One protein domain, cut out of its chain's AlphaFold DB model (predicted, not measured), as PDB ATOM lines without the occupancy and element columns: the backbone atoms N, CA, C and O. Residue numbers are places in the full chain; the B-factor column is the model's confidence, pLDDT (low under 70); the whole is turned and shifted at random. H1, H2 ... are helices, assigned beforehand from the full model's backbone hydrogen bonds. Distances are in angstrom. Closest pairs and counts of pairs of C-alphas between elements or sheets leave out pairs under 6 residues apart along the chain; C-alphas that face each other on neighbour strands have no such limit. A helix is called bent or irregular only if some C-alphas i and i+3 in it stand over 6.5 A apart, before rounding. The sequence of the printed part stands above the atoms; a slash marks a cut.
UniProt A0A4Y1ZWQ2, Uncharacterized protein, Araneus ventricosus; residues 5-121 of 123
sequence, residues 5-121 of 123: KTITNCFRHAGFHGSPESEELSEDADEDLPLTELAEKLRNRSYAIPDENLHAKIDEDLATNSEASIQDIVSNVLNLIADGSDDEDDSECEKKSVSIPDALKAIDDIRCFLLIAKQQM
ATOM      1  N   LYS A   5      30.457 -67.985 -59.312       86.50
ATOM      2  CA  LYS A   5      29.110 -68.207 -58.773       86.50
ATOM      3  C   LYS A   5      29.118 -68.451 -57.263       86.50
ATOM      4  O   LYS A   5      28.238 -67.962 -56.562       86.50
ATOM      5  N   THR A   6      30.102 -69.199 -56.768       89.44
ATOM      6  CA  THR A   6      30.271 -69.447 -55.332       89.44
ATOM      7  C   THR A   6      30.587 -68.141 -54.606       89.44
ATOM      8  O   THR A   6      29.938 -67.837 -53.615       89.44
ATOM      9  N   ILE A   7      31.498 -67.332 -55.153       86.19
ATOM     10  CA  ILE A   7      31.879 -66.030 -54.587       86.19
ATOM     11  C   ILE A   7      30.668 -65.087 -54.538       86.19
ATOM     12  O   ILE A   7      30.343 -64.549 -53.483       86.19
ATOM     13  N   THR A   8      29.931 -64.950 -55.644       83.00
ATOM     14  CA  THR A   8      28.725 -64.108 -55.713       83.00
ATOM     15  C   THR A   8      27.635 -64.560 -54.740       83.00
ATOM     16  O   THR A   8      26.934 -63.728 -54.167       83.00
ATOM     17  N   ASN A   9      27.469 -65.868 -54.533       84.81
ATOM     18  CA  ASN A   9      26.505 -66.377 -53.561       84.81
ATOM     19  C   ASN A   9      26.908 -66.052 -52.118       84.81
ATOM     20  O   ASN A   9      26.033 -65.701 -51.333       84.81
ATOM     21  N   CYS A  10      28.200 -66.103 -51.782       89.12
ATOM     22  CA  CYS A  10      28.685 -65.705 -50.460       89.12
ATOM     23  C   CYS A  10      28.411 -64.222 -50.177       89.12
ATOM     24  O   CYS A  10      27.846 -63.906 -49.135       89.12
ATOM     25  N   PHE A  11      28.719 -63.326 -51.122       85.06
ATOM     26  CA  PHE A  11      28.407 -61.896 -50.985       85.06
ATOM     27  C   PHE A  11      26.906 -61.651 -50.806       85.06
ATOM     28  O   PHE A  11      26.502 -60.922 -49.905       85.06
ATOM     29  N   ARG A  12      26.071 -62.337 -51.593       85.06
ATOM     30  CA  ARG A  12      24.612 -62.240 -51.479       85.06
ATOM     31  C   ARG A  12      24.092 -62.692 -50.114       85.06
ATOM     32  O   ARG A  12      23.204 -62.042 -49.576       85.06
ATOM     33  N   HIS A  13      24.614 -63.793 -49.568       85.00
ATOM     34  CA  HIS A  13      24.252 -64.266 -48.225       85.00
ATOM     35  C   HIS A  13      24.744 -63.339 -47.115       85.00
ATOM     36  O   HIS A  13      24.064 -63.203 -46.109       85.00
ATOM     37  N   ALA A  14      25.867 -62.653 -47.319       84.19
ATOM     38  CA  ALA A  14      26.360 -61.626 -46.407       84.19
ATOM     39  C   ALA A  14      25.643 -60.265 -46.563       84.19
ATOM     40  O   ALA A  14      26.074 -59.280 -45.975       84.19
ATOM     41  N   GLY A  15      24.568 -60.186 -47.360       77.81
ATOM     42  CA  GLY A  15      23.790 -58.958 -47.557       77.81
ATOM     43  C   GLY A  15      24.386 -57.973 -48.568       77.81
ATOM     44  O   GLY A  15      23.809 -56.916 -48.804       77.81
ATOM     45  N   PHE A  16      25.493 -58.318 -49.231       75.56
ATOM     46  CA  PHE A  16      26.038 -57.523 -50.331       75.56
ATOM     47  C   PHE A  16      25.268 -57.838 -51.613       75.56
ATOM     48  O   PHE A  16      25.548 -58.797 -52.342       75.56
ATOM     49  N   HIS A  17      24.250 -57.030 -51.888       74.12
ATOM     50  CA  HIS A  17      23.543 -57.041 -53.160       74.12
ATOM     51  C   HIS A  17      24.360 -56.214 -54.152       74.12
ATOM     52  O   HIS A  17      24.260 -54.993 -54.184       74.12
ATOM     53  N   GLY A  18      25.227 -56.863 -54.928       60.31
ATOM     54  CA  GLY A  18      25.951 -56.165 -55.989       60.31
ATOM     55  C   GLY A  18      24.969 -55.612 -57.022       60.31
ATOM     56  O   GLY A  18      24.371 -56.393 -57.766       60.31
ATOM     57  N   SER A  19      24.810 -54.290 -57.079       50.97
ATOM     58  CA  SER A  19      24.360 -53.618 -58.296       50.97
ATOM     59  C   SER A  19      25.541 -53.615 -59.279       50.97
ATOM     60  O   SER A  19      26.656 -53.290 -58.869       50.97
ATOM     61  N   PRO A  20      25.367 -54.016 -60.549       55.97
ATOM     62  CA  PRO A  20      26.403 -53.875 -61.571       55.97
ATOM     63  C   PRO A  20      26.595 -52.415 -62.005       55.97
ATOM     64  O   PRO A  20      27.579 -52.110 -62.674       55.97
ATOM     65  N   GLU A  21      25.697 -51.512 -61.607       46.41
ATOM     66  CA  GLU A  21      26.029 -50.097 -61.534       46.41
ATOM     67  C   GLU A  21      26.852 -49.913 -60.268       46.41
ATOM     68  O   GLU A  21      26.333 -49.753 -59.165       46.41
ATOM     69  N   SER A  22      28.166 -50.008 -60.456       55.28
ATOM     70  CA  SER A  22      29.092 -49.154 -59.735       55.28
ATOM     71  C   SER A  22      28.481 -47.757 -59.738       55.28
ATOM     72  O   SER A  22      28.611 -47.035 -60.724       55.28
ATOM     73  N   GLU A  23      27.791 -47.378 -58.664       49.12
ATOM     74  CA  GLU A  23      27.867 -45.994 -58.238       49.12
ATOM     75  C   GLU A  23      29.371 -45.772 -58.106       49.12
ATOM     76  O   GLU A  23      30.012 -46.289 -57.190       49.12
ATOM     77  N   GLU A  24      29.967 -45.141 -59.123       49.12
ATOM     78  CA  GLU A  24      31.143 -44.326 -58.905       49.12
ATOM     79  C   GLU A  24      30.749 -43.473 -57.706       49.12
ATOM     80  O   GLU A  24      29.989 -42.513 -57.835       49.12
ATOM     81  N   LEU A  25      31.154 -43.918 -56.513       50.78
ATOM     82  CA  LEU A  25      31.318 -43.042 -55.378       50.78
ATOM     83  C   LEU A  25      32.237 -41.993 -55.951       50.78
ATOM     84  O   LEU A  25      33.425 -42.259 -56.128       50.78
ATOM     85  N   SER A  26      31.633 -40.898 -56.408       49.09
ATOM     86  CA  SER A  26      32.343 -39.796 -57.006       49.09
ATOM     87  C   SER A  26      33.493 -39.546 -56.063       49.09
ATOM     88  O   SER A  26      33.269 -39.316 -54.869       49.09
ATOM     89  N   GLU A  27      34.702 -39.676 -56.595       50.69
ATOM     90  CA  GLU A  27      35.930 -39.186 -55.998       50.69
ATOM     91  C   GLU A  27      35.799 -37.658 -55.935       50.69
ATOM     92  O   GLU A  27      36.552 -36.918 -56.559       50.69
ATOM     93  N   ASP A  28      34.770 -37.156 -55.255       53.53
ATOM     94  CA  ASP A  28      34.575 -35.753 -54.970       53.53
ATOM     95  C   ASP A  28      35.501 -35.482 -53.792       53.53
ATOM     96  O   ASP A  28      35.095 -35.409 -52.640       53.53
ATOM     97  N   ALA A  29      36.789 -35.527 -54.137       55.09
ATOM     98  CA  ALA A  29      37.935 -34.918 -53.507       55.09
ATOM     99  C   ALA A  29      37.706 -34.466 -52.061       55.09
ATOM    100  O   ALA A  29      37.808 -33.281 -51.740       55.09
ATOM    101  N   ASP A  30      37.557 -35.423 -51.154       60.22
ATOM    102  CA  ASP A  30      38.298 -35.294 -49.915       60.22
ATOM    103  C   ASP A  30      39.757 -35.595 -50.295       60.22
ATOM    104  O   ASP A  30      40.266 -36.696 -50.095       60.22
ATOM    105  N   GLU A  31      40.419 -34.611 -50.931       64.25
ATOM    106  CA  GLU A  31      41.879 -34.497 -50.859       64.25
ATOM    107  C   GLU A  31      42.276 -34.775 -49.404       64.25
ATOM    108  O   GLU A  31      41.513 -34.435 -48.496       64.25
ATOM    109  N   ASP A  32      43.433 -35.396 -49.163       72.75
ATOM    110  CA  ASP A  32      43.987 -35.536 -47.812       72.75
ATOM    111  C   ASP A  32      44.191 -34.133 -47.210       72.75
ATOM    112  O   ASP A  32      45.266 -33.534 -47.279       72.75
ATOM    113  N   LEU A  33      43.111 -33.569 -46.669       78.94
ATOM    114  CA  LEU A  33      43.083 -32.242 -46.110       78.94
ATOM    115  C   LEU A  33      43.919 -32.293 -44.838       78.94
ATOM    116  O   LEU A  33      43.754 -33.209 -44.021       78.94
ATOM    117  N   PRO A  34      44.783 -31.296 -44.605       87.94
ATOM    118  CA  PRO A  34      45.474 -31.212 -43.335       87.94
ATOM    119  C   PRO A  34      44.435 -31.164 -42.206       87.94
ATOM    120  O   PRO A  34      43.409 -30.490 -42.315       87.94
ATOM    121  N   LEU A  35      44.713 -31.866 -41.102       85.06
ATOM    122  CA  LEU A  35      43.795 -32.003 -39.958       85.06
ATOM    123  C   LEU A  35      43.238 -30.659 -39.466       85.06
ATOM    124  O   LEU A  35      42.100 -30.578 -39.008       85.06
ATOM    125  N   THR A  36      44.024 -29.592 -39.593       84.12
ATOM    126  CA  THR A  36      43.625 -28.222 -39.260       84.12
ATOM    127  C   THR A  36      42.491 -27.704 -40.144       84.12
ATOM    128  O   THR A  36      41.545 -27.113 -39.635       84.12
ATOM    129  N   GLU A  37      42.549 -27.950 -41.453       88.00
ATOM    130  CA  GLU A  37      41.521 -27.518 -42.403       88.00
ATOM    131  C   GLU A  37      40.236 -28.338 -42.234       88.00
ATOM    132  O   GLU A  37      39.130 -27.793 -42.266       88.00
ATOM    133  N   LEU A  38      40.374 -29.639 -41.960       86.69
ATOM    134  CA  LEU A  38      39.242 -30.496 -41.617       86.69
ATOM    135  C   LEU A  38      38.537 -30.005 -40.343       86.69
ATOM    136  O   LEU A  38      37.314 -29.854 -40.327       86.69
ATOM    137  N   ALA A  39      39.300 -29.703 -39.286       86.00
ATOM    138  CA  ALA A  39      38.759 -29.189 -38.032       86.00
ATOM    139  C   ALA A  39      38.019 -27.853 -38.227       86.00
ATOM    140  O   ALA A  39      36.939 -27.645 -37.667       86.00
ATOM    141  N   GLU A  40      38.550 -26.956 -39.060       87.62
ATOM    142  CA  GLU A  40      37.871 -25.709 -39.419       87.62
ATOM    143  C   GLU A  40      36.582 -25.949 -40.210       87.62
ATOM    144  O   GLU A  40      35.547 -25.373 -39.866       87.62
ATOM    145  N   LYS A  41      36.588 -26.841 -41.211       88.81
ATOM    146  CA  LYS A  41      35.376 -27.229 -41.954       88.81
ATOM    147  C   LYS A  41      34.288 -27.775 -41.025       88.81
ATOM    148  O   LYS A  41      33.119 -27.407 -41.172       88.81
ATOM    149  N   LEU A  42      34.655 -28.610 -40.052       88.44
ATOM    150  CA  LEU A  42      33.724 -29.162 -39.065       88.44
ATOM    151  C   LEU A  42      33.146 -28.072 -38.154       88.44
ATOM    152  O   LEU A  42      31.926 -27.986 -38.006       88.44
ATOM    153  N   ARG A  43      33.989 -27.176 -37.627       87.06
ATOM    154  CA  ARG A  43      33.531 -26.027 -36.827       87.06
ATOM    155  C   ARG A  43      32.595 -25.110 -37.613       87.06
ATOM    156  O   ARG A  43      31.570 -24.689 -37.083       87.06
ATOM    157  N   ASN A  44      32.902 -24.846 -38.883       89.75
ATOM    158  CA  ASN A  44      32.065 -24.031 -39.771       89.75
ATOM    159  C   ASN A  44      30.698 -24.677 -40.041       89.75
ATOM    160  O   ASN A  44      29.706 -23.977 -40.233       89.75
ATOM    161  N   ARG A  45      30.621 -26.011 -39.998       90.94
ATOM    162  CA  ARG A  45      29.368 -26.780 -40.057       90.94
ATOM    163  C   ARG A  45      28.681 -26.941 -38.694       90.94
ATOM    164  O   ARG A  45      27.719 -27.692 -38.594       90.94
ATOM    165  N   SER A  46      29.125 -26.215 -37.666       86.81
ATOM    166  CA  SER A  46      28.596 -26.290 -36.295       86.81
ATOM    167  C   SER A  46      28.770 -27.655 -35.620       86.81
ATOM    168  O   SER A  46      28.064 -27.957 -34.659       86.81
ATOM    169  N   TYR A  47      29.719 -28.477 -36.075       83.69
ATOM    170  CA  TYR A  47      30.119 -29.654 -35.313       83.69
ATOM    171  C   TYR A  47      30.947 -29.222 -34.105       83.69
ATOM    172  O   TYR A  47      31.908 -28.455 -34.223       83.69
ATOM    173  N   ALA A  48      30.575 -29.735 -32.934       80.56
ATOM    174  CA  ALA A  48      31.406 -29.643 -31.748       80.56
ATOM    175  C   ALA A  48      32.543 -30.658 -31.889       80.56
ATOM    176  O   ALA A  48      32.287 -31.856 -31.988       80.56
ATOM    177  N   ILE A  49      33.782 -30.174 -31.907       79.88
ATOM    178  CA  ILE A  49      34.953 -31.026 -31.706       79.88
ATOM    179  C   ILE A  49      35.081 -31.170 -30.187       79.88
ATOM    180  O   ILE A  49      35.300 -30.149 -29.525       79.88
ATOM    181  N   PRO A  50      34.842 -32.364 -29.618       79.56
ATOM    182  CA  PRO A  50      34.932 -32.553 -28.180       79.56
ATOM    183  C   PRO A  50      36.352 -32.278 -27.690       79.56
ATOM    184  O   PRO A  50      37.319 -32.417 -28.438       79.56
ATOM    185  N   ASP A  51      36.465 -31.869 -26.428       82.56
ATOM    186  CA  ASP A  51      37.763 -31.685 -25.785       82.56
ATOM    187  C   ASP A  51      38.543 -33.009 -25.766       82.56
ATOM    188  O   ASP A  51      37.966 -34.069 -25.519       82.56
ATOM    189  N   GLU A  52      39.856 -32.948 -25.982       80.88
ATOM    190  CA  GLU A  52      40.730 -34.127 -25.987       80.88
ATOM    191  C   GLU A  52      40.623 -34.899 -24.661       80.88
ATOM    192  O   GLU A  52      40.568 -36.129 -24.638       80.88
ATOM    193  N   ASN A  53      40.466 -34.175 -23.550       87.75
ATOM    194  CA  ASN A  53      40.291 -34.759 -22.225       87.75
ATOM    195  C   ASN A  53      38.981 -35.561 -22.072       87.75
ATOM    196  O   ASN A  53      38.902 -36.442 -21.215       87.75
ATOM    197  N   LEU A  54      37.952 -35.301 -22.892       88.81
ATOM    198  CA  LEU A  54      36.739 -36.127 -22.903       88.81
ATOM    199  C   LEU A  54      37.066 -37.546 -23.366       88.81
ATOM    200  O   LEU A  54      36.591 -38.506 -22.767       88.81
ATOM    201  N   HIS A  55      37.886 -37.667 -24.407       84.94
ATOM    202  CA  HIS A  55      38.293 -38.957 -24.948       84.94
ATOM    203  C   HIS A  55      39.144 -39.730 -23.939       84.94
ATOM    204  O   HIS A  55      38.839 -40.884 -23.661       84.94
ATOM    205  N   ALA A  56      40.095 -39.063 -23.277       88.12
ATOM    206  CA  ALA A  56      40.879 -39.673 -22.200       88.12
ATOM    207  C   ALA A  56      40.001 -40.184 -21.043       88.12
ATOM    208  O   ALA A  56      40.245 -41.251 -20.487       88.12
ATOM    209  N   LYS A  57      38.947 -39.438 -20.690       89.62
ATOM    210  CA  LYS A  57      38.006 -39.848 -19.646       89.62
ATOM    211  C   LYS A  57      37.149 -41.046 -20.068       89.62
ATOM    212  O   LYS A  57      36.873 -41.900 -19.234       89.62
ATOM    213  N   ILE A  58      36.732 -41.113 -21.333       89.19
ATOM    214  CA  ILE A  58      36.006 -42.271 -21.876       89.19
ATOM    215  C   ILE A  58      36.892 -43.517 -21.829       89.19
ATOM    216  O   ILE A  58      36.416 -44.576 -21.431       89.19
ATOM    217  N   ASP A  59      38.165 -43.383 -22.198       89.31
ATOM    218  CA  ASP A  59      39.113 -44.495 -22.173       89.31
ATOM    219  C   ASP A  59      39.327 -45.015 -20.748       89.31
ATOM    220  O   ASP A  59      39.305 -46.224 -20.533       89.31
ATOM    221  N   GLU A  60      39.471 -44.119 -19.769       87.94
ATOM    222  CA  GLU A  60      39.577 -44.489 -18.353       87.94
ATOM    223  C   GLU A  60      38.296 -45.167 -17.842       87.94
ATOM    224  O   GLU A  60      38.366 -46.199 -17.181       87.94
ATOM    225  N   ASP A  61      37.120 -44.629 -18.191       88.12
ATOM    226  CA  ASP A  61      35.825 -45.200 -17.803       88.12
ATOM    227  C   ASP A  61      35.595 -46.589 -18.462       88.12
ATOM    228  O   ASP A  61      34.900 -47.436 -17.895       88.12
ATOM    229  N   LEU A  62      36.179 -46.853 -19.643       86.06
ATOM    230  CA  LEU A  62      36.126 -48.145 -20.349       86.06
ATOM    231  C   LEU A  62      37.220 -49.125 -19.897       86.06
ATOM    232  O   LEU A  62      37.087 -50.337 -20.095       86.06
ATOM    233  N   ALA A  63      38.314 -48.629 -19.324       85.25
ATOM    234  CA  ALA A  63      39.451 -49.448 -18.950       85.25
ATOM    235  C   ALA A  63      39.072 -50.438 -17.839       85.25
ATOM    236  O   ALA A  63      39.049 -50.127 -16.654       85.25
ATOM    237  N   THR A  64      38.873 -51.702 -18.206       73.25
ATOM    238  CA  THR A  64      38.740 -52.811 -17.251       73.25
ATOM    239  C   THR A  64      40.124 -53.335 -16.852       73.25
ATOM    240  O   THR A  64      40.410 -54.526 -16.969       73.25
ATOM    241  N   ASN A  65      41.033 -52.433 -16.469       74.31
ATOM    242  CA  ASN A  65      42.422 -52.761 -16.130       74.31
ATOM    243  C   ASN A  65      42.609 -53.171 -14.657       74.31
ATOM    244  O   ASN A  65      43.731 -53.469 -14.243       74.31
ATOM    245  N   SER A  66      41.530 -53.220 -13.869       74.69
ATOM    246  CA  SER A  66      41.565 -53.821 -12.541       74.69
ATOM    247  C   SER A  66      41.920 -55.302 -12.670       74.69
ATOM    248  O   SER A  66      41.217 -56.050 -13.352       74.69
ATOM    249  N   GLU A  67      43.001 -55.730 -12.019       75.44
ATOM    250  CA  GLU A  67      43.376 -57.140 -11.949       75.44
ATOM    251  C   GLU A  67      42.243 -57.920 -11.269       75.44
ATOM    252  O   GLU A  67      42.020 -57.796 -10.064       75.44
ATOM    253  N   ALA A  68      41.485 -58.686 -12.055       78.00
ATOM    254  CA  ALA A  68      40.454 -59.554 -11.514       78.00
ATOM    255  C   ALA A  68      41.125 -60.619 -10.642       78.00
ATOM    256  O   ALA A  68      42.049 -61.307 -11.087       78.00
ATOM    257  N   SER A  69      40.655 -60.786  -9.404       86.38
ATOM    258  CA  SER A  69      41.143 -61.875  -8.568       86.38
ATOM    259  C   SER A  69      40.801 -63.207  -9.228       86.38
ATOM    260  O   SER A  69      39.744 -63.365  -9.842       86.38
ATOM    261  N   ILE A  70      41.648 -64.219  -9.033       88.88
ATOM    262  CA  ILE A  70      41.355 -65.596  -9.462       88.88
ATOM    263  C   ILE A  70      39.972 -66.037  -8.947       88.88
ATOM    264  O   ILE A  70      39.248 -66.738  -9.647       88.88
ATOM    265  N   GLN A  71      39.577 -65.593  -7.747       88.88
ATOM    266  CA  GLN A  71      38.262 -65.896  -7.173       88.88
ATOM    267  C   GLN A  71      37.109 -65.210  -7.915       88.88
ATOM    268  O   GLN A  71      36.062 -65.834  -8.101       88.88
ATOM    269  N   ASP A  72      37.306 -63.975  -8.377       86.44
ATOM    270  CA  ASP A  72      36.311 -63.228  -9.153       86.44
ATOM    271  C   ASP A  72      36.116 -63.880 -10.525       86.44
ATOM    272  O   ASP A  72      34.989 -64.089 -10.970       86.44
ATOM    273  N   ILE A  73      37.214 -64.308 -11.156       87.81
ATOM    274  CA  ILE A  73      37.190 -65.027 -12.436       87.81
ATOM    275  C   ILE A  73      36.428 -66.349 -12.297       87.81
ATOM    276  O   ILE A  73      35.529 -66.632 -13.088       87.81
ATOM    277  N   VAL A  74      36.754 -67.156 -11.281       90.00
ATOM    278  CA  VAL A  74      36.091 -68.449 -11.048       90.00
ATOM    279  C   VAL A  74      34.602 -68.256 -10.757       90.00
ATOM    280  O   VAL A  74      33.782 -68.993 -11.299       90.00
ATOM    281  N   SER A  75      34.242 -67.254  -9.953       87.75
ATOM    282  CA  SER A  75      32.841 -66.966  -9.627       87.75
ATOM    283  C   SER A  75      32.053 -66.525 -10.861       87.75
ATOM    284  O   SER A  75      30.962 -67.037 -11.097       87.75
ATOM    285  N   ASN A  76      32.624 -65.650 -11.693       85.19
ATOM    286  CA  ASN A  76      31.992 -65.198 -12.933       85.19
ATOM    287  C   ASN A  76      31.764 -66.350 -13.918       85.19
ATOM    288  O   ASN A  76      30.681 -66.457 -14.484       85.19
ATOM    289  N   VAL A  77      32.746 -67.242 -14.089       86.44
ATOM    290  CA  VAL A  77      32.623 -68.411 -14.978       86.44
ATOM    291  C   VAL A  77      31.572 -69.395 -14.465       86.44
ATOM    292  O   VAL A  77      30.756 -69.880 -15.244       86.44
ATOM    293  N   LEU A  78      31.561 -69.681 -13.159       85.69
ATOM    294  CA  LEU A  78      30.566 -70.576 -12.568       85.69
ATOM    295  C   LEU A  78      29.150 -70.000 -12.666       85.69
ATOM    296  O   LEU A  78      28.227 -70.749 -12.970       85.69
ATOM    297  N   ASN A  79      28.992 -68.688 -12.472       83.31
ATOM    298  CA  ASN A  79      27.713 -68.010 -12.671       83.31
ATOM    299  C   ASN A  79      27.266 -68.077 -14.137       83.31
ATOM    300  O   ASN A  79      26.113 -68.402 -14.384       83.31
ATOM    301  N   LEU A  80      28.172 -67.878 -15.102       78.06
ATOM    302  CA  LEU A  80      27.858 -67.970 -16.536       78.06
ATOM    303  C   LEU A  80      27.375 -69.370 -16.949       78.06
ATOM    304  O   LEU A  80      26.505 -69.513 -17.799       78.06
ATOM    305  N   ILE A  81      27.962 -70.411 -16.352       77.38
ATOM    306  CA  ILE A  81      27.582 -71.805 -16.609       77.38
ATOM    307  C   ILE A  81      26.264 -72.150 -15.898       77.38
ATOM    308  O   ILE A  81      25.471 -72.930 -16.421       77.38
ATOM    309  N   ALA A  82      26.025 -71.586 -14.709       73.00
ATOM    310  CA  ALA A  82      24.800 -71.796 -13.940       73.00
ATOM    311  C   ALA A  82      23.581 -71.096 -14.556       73.00
ATOM    312  O   ALA A  82      22.477 -71.625 -14.442       73.00
ATOM    313  N   ASP A  83      23.785 -69.958 -15.226       61.75
ATOM    314  CA  ASP A  83      22.711 -69.199 -15.875       61.75
ATOM    315  C   ASP A  83      22.196 -69.847 -17.165       61.75
ATOM    316  O   ASP A  83      21.234 -69.345 -17.733       61.75
ATOM    317  N   GLY A  84      22.786 -70.971 -17.607       59.66
ATOM    318  CA  GLY A  84      22.162 -71.933 -18.524       59.66
ATOM    319  C   GLY A  84      21.458 -71.332 -19.743       59.66
ATOM    320  O   GLY A  84      20.456 -71.883 -20.188       59.66
ATOM    321  N   SER A  85      21.949 -70.203 -20.250       58.66
ATOM    322  CA  SER A  85      21.320 -69.459 -21.332       58.66
ATOM    323  C   SER A  85      21.764 -70.061 -22.660       58.66
ATOM    324  O   SER A  85      22.577 -69.491 -23.386       58.66
ATOM    325  N   ASP A  86      21.208 -71.227 -22.967       59.72
ATOM    326  CA  ASP A  86      20.970 -71.663 -24.342       59.72
ATOM    327  C   ASP A  86      19.790 -70.850 -24.908       59.72
ATOM    328  O   ASP A  86      18.750 -71.397 -25.264       59.72
ATOM    329  N   ASP A  87      19.913 -69.518 -24.914       59.47
ATOM    330  CA  ASP A  87      18.998 -68.638 -25.643       59.47
ATOM    331  C   ASP A  87      19.443 -68.639 -27.110       59.47
ATOM    332  O   ASP A  87      19.868 -67.633 -27.677       59.47
ATOM    333  N   GLU A  88      19.302 -69.799 -27.748       57.94
ATOM    334  CA  GLU A  88      18.969 -69.869 -29.169       57.94
ATOM    335  C   GLU A  88      17.506 -69.412 -29.309       57.94
ATOM    336  O   GLU A  88      16.631 -70.161 -29.750       57.94
ATOM    337  N   ASP A  89      17.205 -68.182 -28.879       55.94
ATOM    338  CA  ASP A  89      15.938 -67.545 -29.207       55.94
ATOM    339  C   ASP A  89      16.063 -67.002 -30.627       55.94
ATOM    340  O   ASP A  89      16.125 -65.802 -30.894       55.94
ATOM    341  N   ASP A  90      16.080 -67.946 -31.565       59.78
ATOM    342  CA  ASP A  90      15.808 -67.754 -32.984       59.78
ATOM    343  C   ASP A  90      14.302 -67.450 -33.170       59.78
ATOM    344  O   ASP A  90      13.645 -67.908 -34.111       59.78
ATOM    345  N   SER A  91      13.702 -66.704 -32.229       64.31
ATOM    346  CA  SER A  91      12.375 -66.152 -32.397       64.31
ATOM    347  C   SER A  91      12.489 -65.111 -33.498       64.31
ATOM    348  O   SER A  91      12.976 -63.993 -33.315       64.31
ATOM    349  N   GLU A  92      12.078 -65.513 -34.702       62.34
ATOM    350  CA  GLU A  92      11.849 -64.603 -35.811       62.34
ATOM    351  C   GLU A  92      11.068 -63.410 -35.261       62.34
ATOM    352  O   GLU A  92       9.888 -63.513 -34.918       62.34
ATOM    353  N   CYS A  93      11.753 -62.274 -35.111       58.19
ATOM    354  CA  CYS A  93      11.113 -61.040 -34.712       58.19
ATOM    355  C   CYS A  93      10.064 -60.758 -35.784       58.19
ATOM    356  O   CYS A  93      10.400 -60.307 -36.884       58.19
ATOM    357  N   GLU A  94       8.797 -61.045 -35.478       63.59
ATOM    358  CA  GLU A  94       7.666 -60.588 -36.264       63.59
ATOM    359  C   GLU A  94       7.692 -59.062 -36.198       63.59
ATOM    360  O   GLU A  94       7.076 -58.427 -35.336       63.59
ATOM    361  N   LYS A  95       8.463 -58.450 -37.102       65.88
ATOM    362  CA  LYS A  95       8.474 -57.014 -37.326       65.88
ATOM    363  C   LYS A  95       7.085 -56.660 -37.832       65.88
ATOM    364  O   LYS A  95       6.830 -56.657 -39.033       65.88
ATOM    365  N   LYS A  96       6.172 -56.376 -36.904       69.00
ATOM    366  CA  LYS A  96       4.897 -55.736 -37.204       69.00
ATOM    367  C   LYS A  96       5.254 -54.383 -37.797       69.00
ATOM    368  O   LYS A  96       5.659 -53.469 -37.082       69.00
ATOM    369  N   SER A  97       5.208 -54.298 -39.122       71.69
ATOM    370  CA  SER A  97       5.436 -53.057 -39.836       71.69
ATOM    371  C   SER A  97       4.382 -52.061 -39.372       71.69
ATOM    372  O   SER A  97       3.179 -52.256 -39.548       71.69
ATOM    373  N   VAL A  98       4.836 -51.005 -38.704       76.62
ATOM    374  CA  VAL A  98       3.971 -49.888 -38.341       76.62
ATOM    375  C   VAL A  98       3.594 -49.181 -39.636       76.62
ATOM    376  O   VAL A  98       4.453 -48.847 -40.455       76.62
ATOM    377  N   SER A  99       2.297 -48.984 -39.838       85.50
ATOM    378  CA  SER A  99       1.789 -48.255 -40.991       85.50
ATOM    379  C   SER A  99       2.263 -46.799 -40.926       85.50
ATOM    380  O   SER A  99       2.250 -46.187 -39.861       85.50
ATOM    381  N   ILE A 100       2.654 -46.214 -42.062       89.75
ATOM    382  CA  ILE A 100       3.053 -44.795 -42.163       89.75
ATOM    383  C   ILE A 100       2.076 -43.838 -41.437       89.75
ATOM    384  O   ILE A 100       2.557 -42.993 -40.683       89.75
ATOM    385  N   PRO A 101       0.736 -43.941 -41.585       91.75
ATOM    386  CA  PRO A 101      -0.198 -43.100 -40.830       91.75
ATOM    387  C   PRO A 101      -0.093 -43.257 -39.308       91.75
ATOM    388  O   PRO A 101      -0.204 -42.261 -38.595       91.75
ATOM    389  N   ASP A 102       0.162 -44.465 -38.805       92.00
ATOM    390  CA  ASP A 102       0.305 -44.710 -37.366       92.00
ATOM    391  C   ASP A 102       1.608 -44.104 -36.832       92.00
ATOM    392  O   ASP A 102       1.619 -43.492 -35.763       92.00
ATOM    393  N   ALA A 103       2.691 -44.192 -37.611       89.81
ATOM    394  CA  ALA A 103       3.962 -43.550 -37.285       89.81
ATOM    395  C   ALA A 103       3.840 -42.017 -37.264       89.81
ATOM    396  O   ALA A 103       4.326 -41.372 -36.336       89.81
ATOM    397  N   LEU A 104       3.152 -41.425 -38.247       92.75
ATOM    398  CA  LEU A 104       2.909 -39.979 -38.289       92.75
ATOM    399  C   LEU A 104       2.054 -39.510 -37.108       92.75
ATOM    400  O   LEU A 104       2.375 -38.499 -36.487       92.75
ATOM    401  N   LYS A 105       1.016 -40.271 -36.749       93.19
ATOM    402  CA  LYS A 105       0.182 -39.973 -35.582       93.19
ATOM    403  C   LYS A 105       0.987 -40.008 -34.281       93.19
ATOM    404  O   LYS A 105       0.880 -39.087 -33.479       93.19
ATOM    405  N   ALA A 106       1.836 -41.021 -34.097       90.94
ATOM    406  CA  ALA A 106       2.699 -41.114 -32.922       90.94
ATOM    407  C   ALA A 106       3.667 -39.922 -32.817       90.94
ATOM    408  O   ALA A 106       3.904 -39.405 -31.725       90.94
ATOM    409  N   ILE A 107       4.196 -39.444 -33.948       93.56
ATOM    410  CA  ILE A 107       5.047 -38.247 -33.993       93.56
ATOM    411  C   ILE A 107       4.270 -36.996 -33.555       93.56
ATOM    412  O   ILE A 107       4.807 -36.186 -32.797       93.56
ATOM    413  N   ASP A 108       3.028 -36.824 -34.012       91.00
ATOM    414  CA  ASP A 108       2.195 -35.686 -33.612       91.00
ATOM    415  C   ASP A 108       1.836 -35.737 -32.119       91.00
ATOM    416  O   ASP A 108       1.959 -34.718 -31.432       91.00
ATOM    417  N   ASP A 109       1.508 -36.919 -31.588       90.44
ATOM    418  CA  ASP A 109       1.236 -37.119 -30.161       90.44
ATOM    419  C   ASP A 109       2.460 -36.737 -29.304       90.44
ATOM    420  O   ASP A 109       2.345 -35.964 -28.348       90.44
ATOM    421  N   ILE A 110       3.660 -37.191 -29.685       89.94
ATOM    422  CA  ILE A 110       4.922 -36.833 -29.010       89.94
ATOM    423  C   ILE A 110       5.170 -35.321 -29.080       89.94
ATOM    424  O   ILE A 110       5.577 -34.705 -28.089       89.94
ATOM    425  N   ARG A 111       4.906 -34.694 -30.232       86.81
ATOM    426  CA  ARG A 111       5.078 -33.246 -30.402       86.81
ATOM    427  C   ARG A 111       4.159 -32.466 -29.460       86.81
ATOM    428  O   ARG A 111       4.613 -31.490 -28.865       86.81
ATOM    429  N   CYS A 112       2.913 -32.904 -29.276       80.44
ATOM    430  CA  CYS A 112       1.997 -32.310 -28.305       80.44
ATOM    431  C   CYS A 112       2.554 -32.384 -26.877       80.44
ATOM    432  O   CYS A 112       2.580 -31.363 -26.194       80.44
ATOM    433  N   PHE A 113       3.073 -33.535 -26.444       80.06
ATOM    434  CA  PHE A 113       3.676 -33.660 -25.111       80.06
ATOM    435  C   PHE A 113       4.882 -32.733 -24.913       80.06
ATOM    436  O   PHE A 113       4.974 -32.050 -23.895       80.06
ATOM    437  N   LEU A 114       5.784 -32.661 -25.895       78.38
ATOM    438  CA  LEU A 114       6.998 -31.845 -25.795       78.38
ATOM    439  C   LEU A 114       6.715 -30.335 -25.849       78.38
ATOM    440  O   LEU A 114       7.410 -29.552 -25.201       78.38
ATOM    441  N   LEU A 115       5.695 -29.913 -26.599       72.62
ATOM    442  CA  LEU A 115       5.300 -28.505 -26.682       72.62
ATOM    443  C   LEU A 115       4.490 -28.053 -25.461       72.62
ATOM    444  O   LEU A 115       4.713 -26.945 -24.975       72.62
ATOM    445  N   ILE A 116       3.619 -28.909 -24.919       64.62
ATOM    446  CA  ILE A 116       2.901 -28.628 -23.664       64.62
ATOM    447  C   ILE A 116       3.894 -28.538 -22.494       64.62
ATOM    448  O   ILE A 116       3.773 -27.642 -21.659       64.62
ATOM    449  N   ALA A 117       4.913 -29.405 -22.459       57.72
ATOM    450  CA  ALA A 117       5.951 -29.374 -21.429       57.72
ATOM    451  C   ALA A 117       6.768 -28.070 -21.438       57.72
ATOM    452  O   ALA A 117       7.096 -27.549 -20.374       57.72
ATOM    453  N   LYS A 118       7.045 -27.492 -22.616       57.31
ATOM    454  CA  LYS A 118       7.723 -26.187 -22.703       57.31
ATOM    455  C   LYS A 118       6.883 -25.036 -22.155       57.31
ATOM    456  O   LYS A 118       7.425 -24.152 -21.509       57.31
ATOM    457  N   GLN A 119       5.567 -25.066 -22.345       56.28
ATOM    458  CA  GLN A 119       4.689 -23.984 -21.898       56.28
ATOM    459  C   GLN A 119       4.504 -23.936 -20.366       56.28
ATOM    460  O   GLN A 119       4.085 -22.908 -19.844       56.28
ATOM    461  N   GLN A 120       4.841 -25.014 -19.643       56.47
ATOM    462  CA  GLN A 120       4.841 -25.047 -18.171       56.47
ATOM    463  C   GLN A 120       6.193 -24.705 -17.524       56.47
ATOM    464  O   GLN A 120       6.244 -24.550 -16.307       56.47
ATOM    465  N   MET A 121       7.275 -24.584 -18.300       56.72
ATOM    466  CA  MET A 121       8.600 -24.192 -17.790       56.72
ATOM    467  C   MET A 121       8.880 -22.682 -17.885       56.72
ATOM    468  O   MET A 121       9.855 -22.228 -17.297       56.72
TER     469      MET A 121
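This is residues 5 to 121 of the 123 residues of an uncharacterized protein of Araneus ventricosus (UniProt A0A4Y1ZWQ2). Five separate helices, H1 to H5, are strung along a chain that winds in one wide, open loop round an empty middle. No helix packs on another, and H5, the longest, ends far from where H1 begins. The printed part has 117 residues with five named helices, in the order H1, H2, H3, H4, H5, and no named strand; the class is all helix, with 63 of the residues in the helices. The whole is extended, with a radius of gyration of the C-alphas of 25.5 A, and the C-alphas span 54 by 50 by 49 A along their three main axes.

Find C-alpha 5 at (29.110, -68.207, -58.773); from there H1 runs through residues 5 to 13. Residues 14 to 34 follow with no named element, and then H2 begins at Leu 35 and ends at Asn 44. Next come H3, residues 52 to 62, 15.8 A from first to last C-alpha, and H4, residues 70 to 82, 18.2 A long by the same measure. Look for C-alpha 70 at (41.355, -65.596, -9.462), where H4 begins. After residues 83 to 99, again with no named element, H5 takes residues 100 to 119, 29.1 A from first to last C-alpha, ending with C-alpha 119 at (4.689, -23.984, -21.898).

Compare any two of the five helices and you will find them apart, with no C-alpha of the one within 8 A of the other. Read the N-to-C directions in turn: H2 runs chiefly toward lower x, with a component of -0.91, H3 toward lower y, with -0.89, and H4 toward lower x again, with -0.83. H5 runs toward higher y and z, with components of 0.69 and 0.70. From the mean of the C-alphas, the centre of H3 is nearest, at 18.8 A, and that of H4 farthest, at 30.0 A. In H1, H2, H3, H4 and H5 every pair of O i and N i+4 is within hydrogen-bond range, and no helix is bent or irregular.

The two C-alphas farthest apart are those of Lys 5 and Gln 120, at 64.0 A. Residues 50 to 121 stand free: no C-alpha eight or more residues away along the chain comes within 10 A. The links from H1 to H2, with 21 residues, and from H4 to H5, with 17, are long; those from H2 to H3 and from H3 to H4, with 7 residues each, are short. The printed part has no cut. Its mean pLDDT is 76.8, and residues 18 to 31, 83 to 96 and 116 to 121 are under 70.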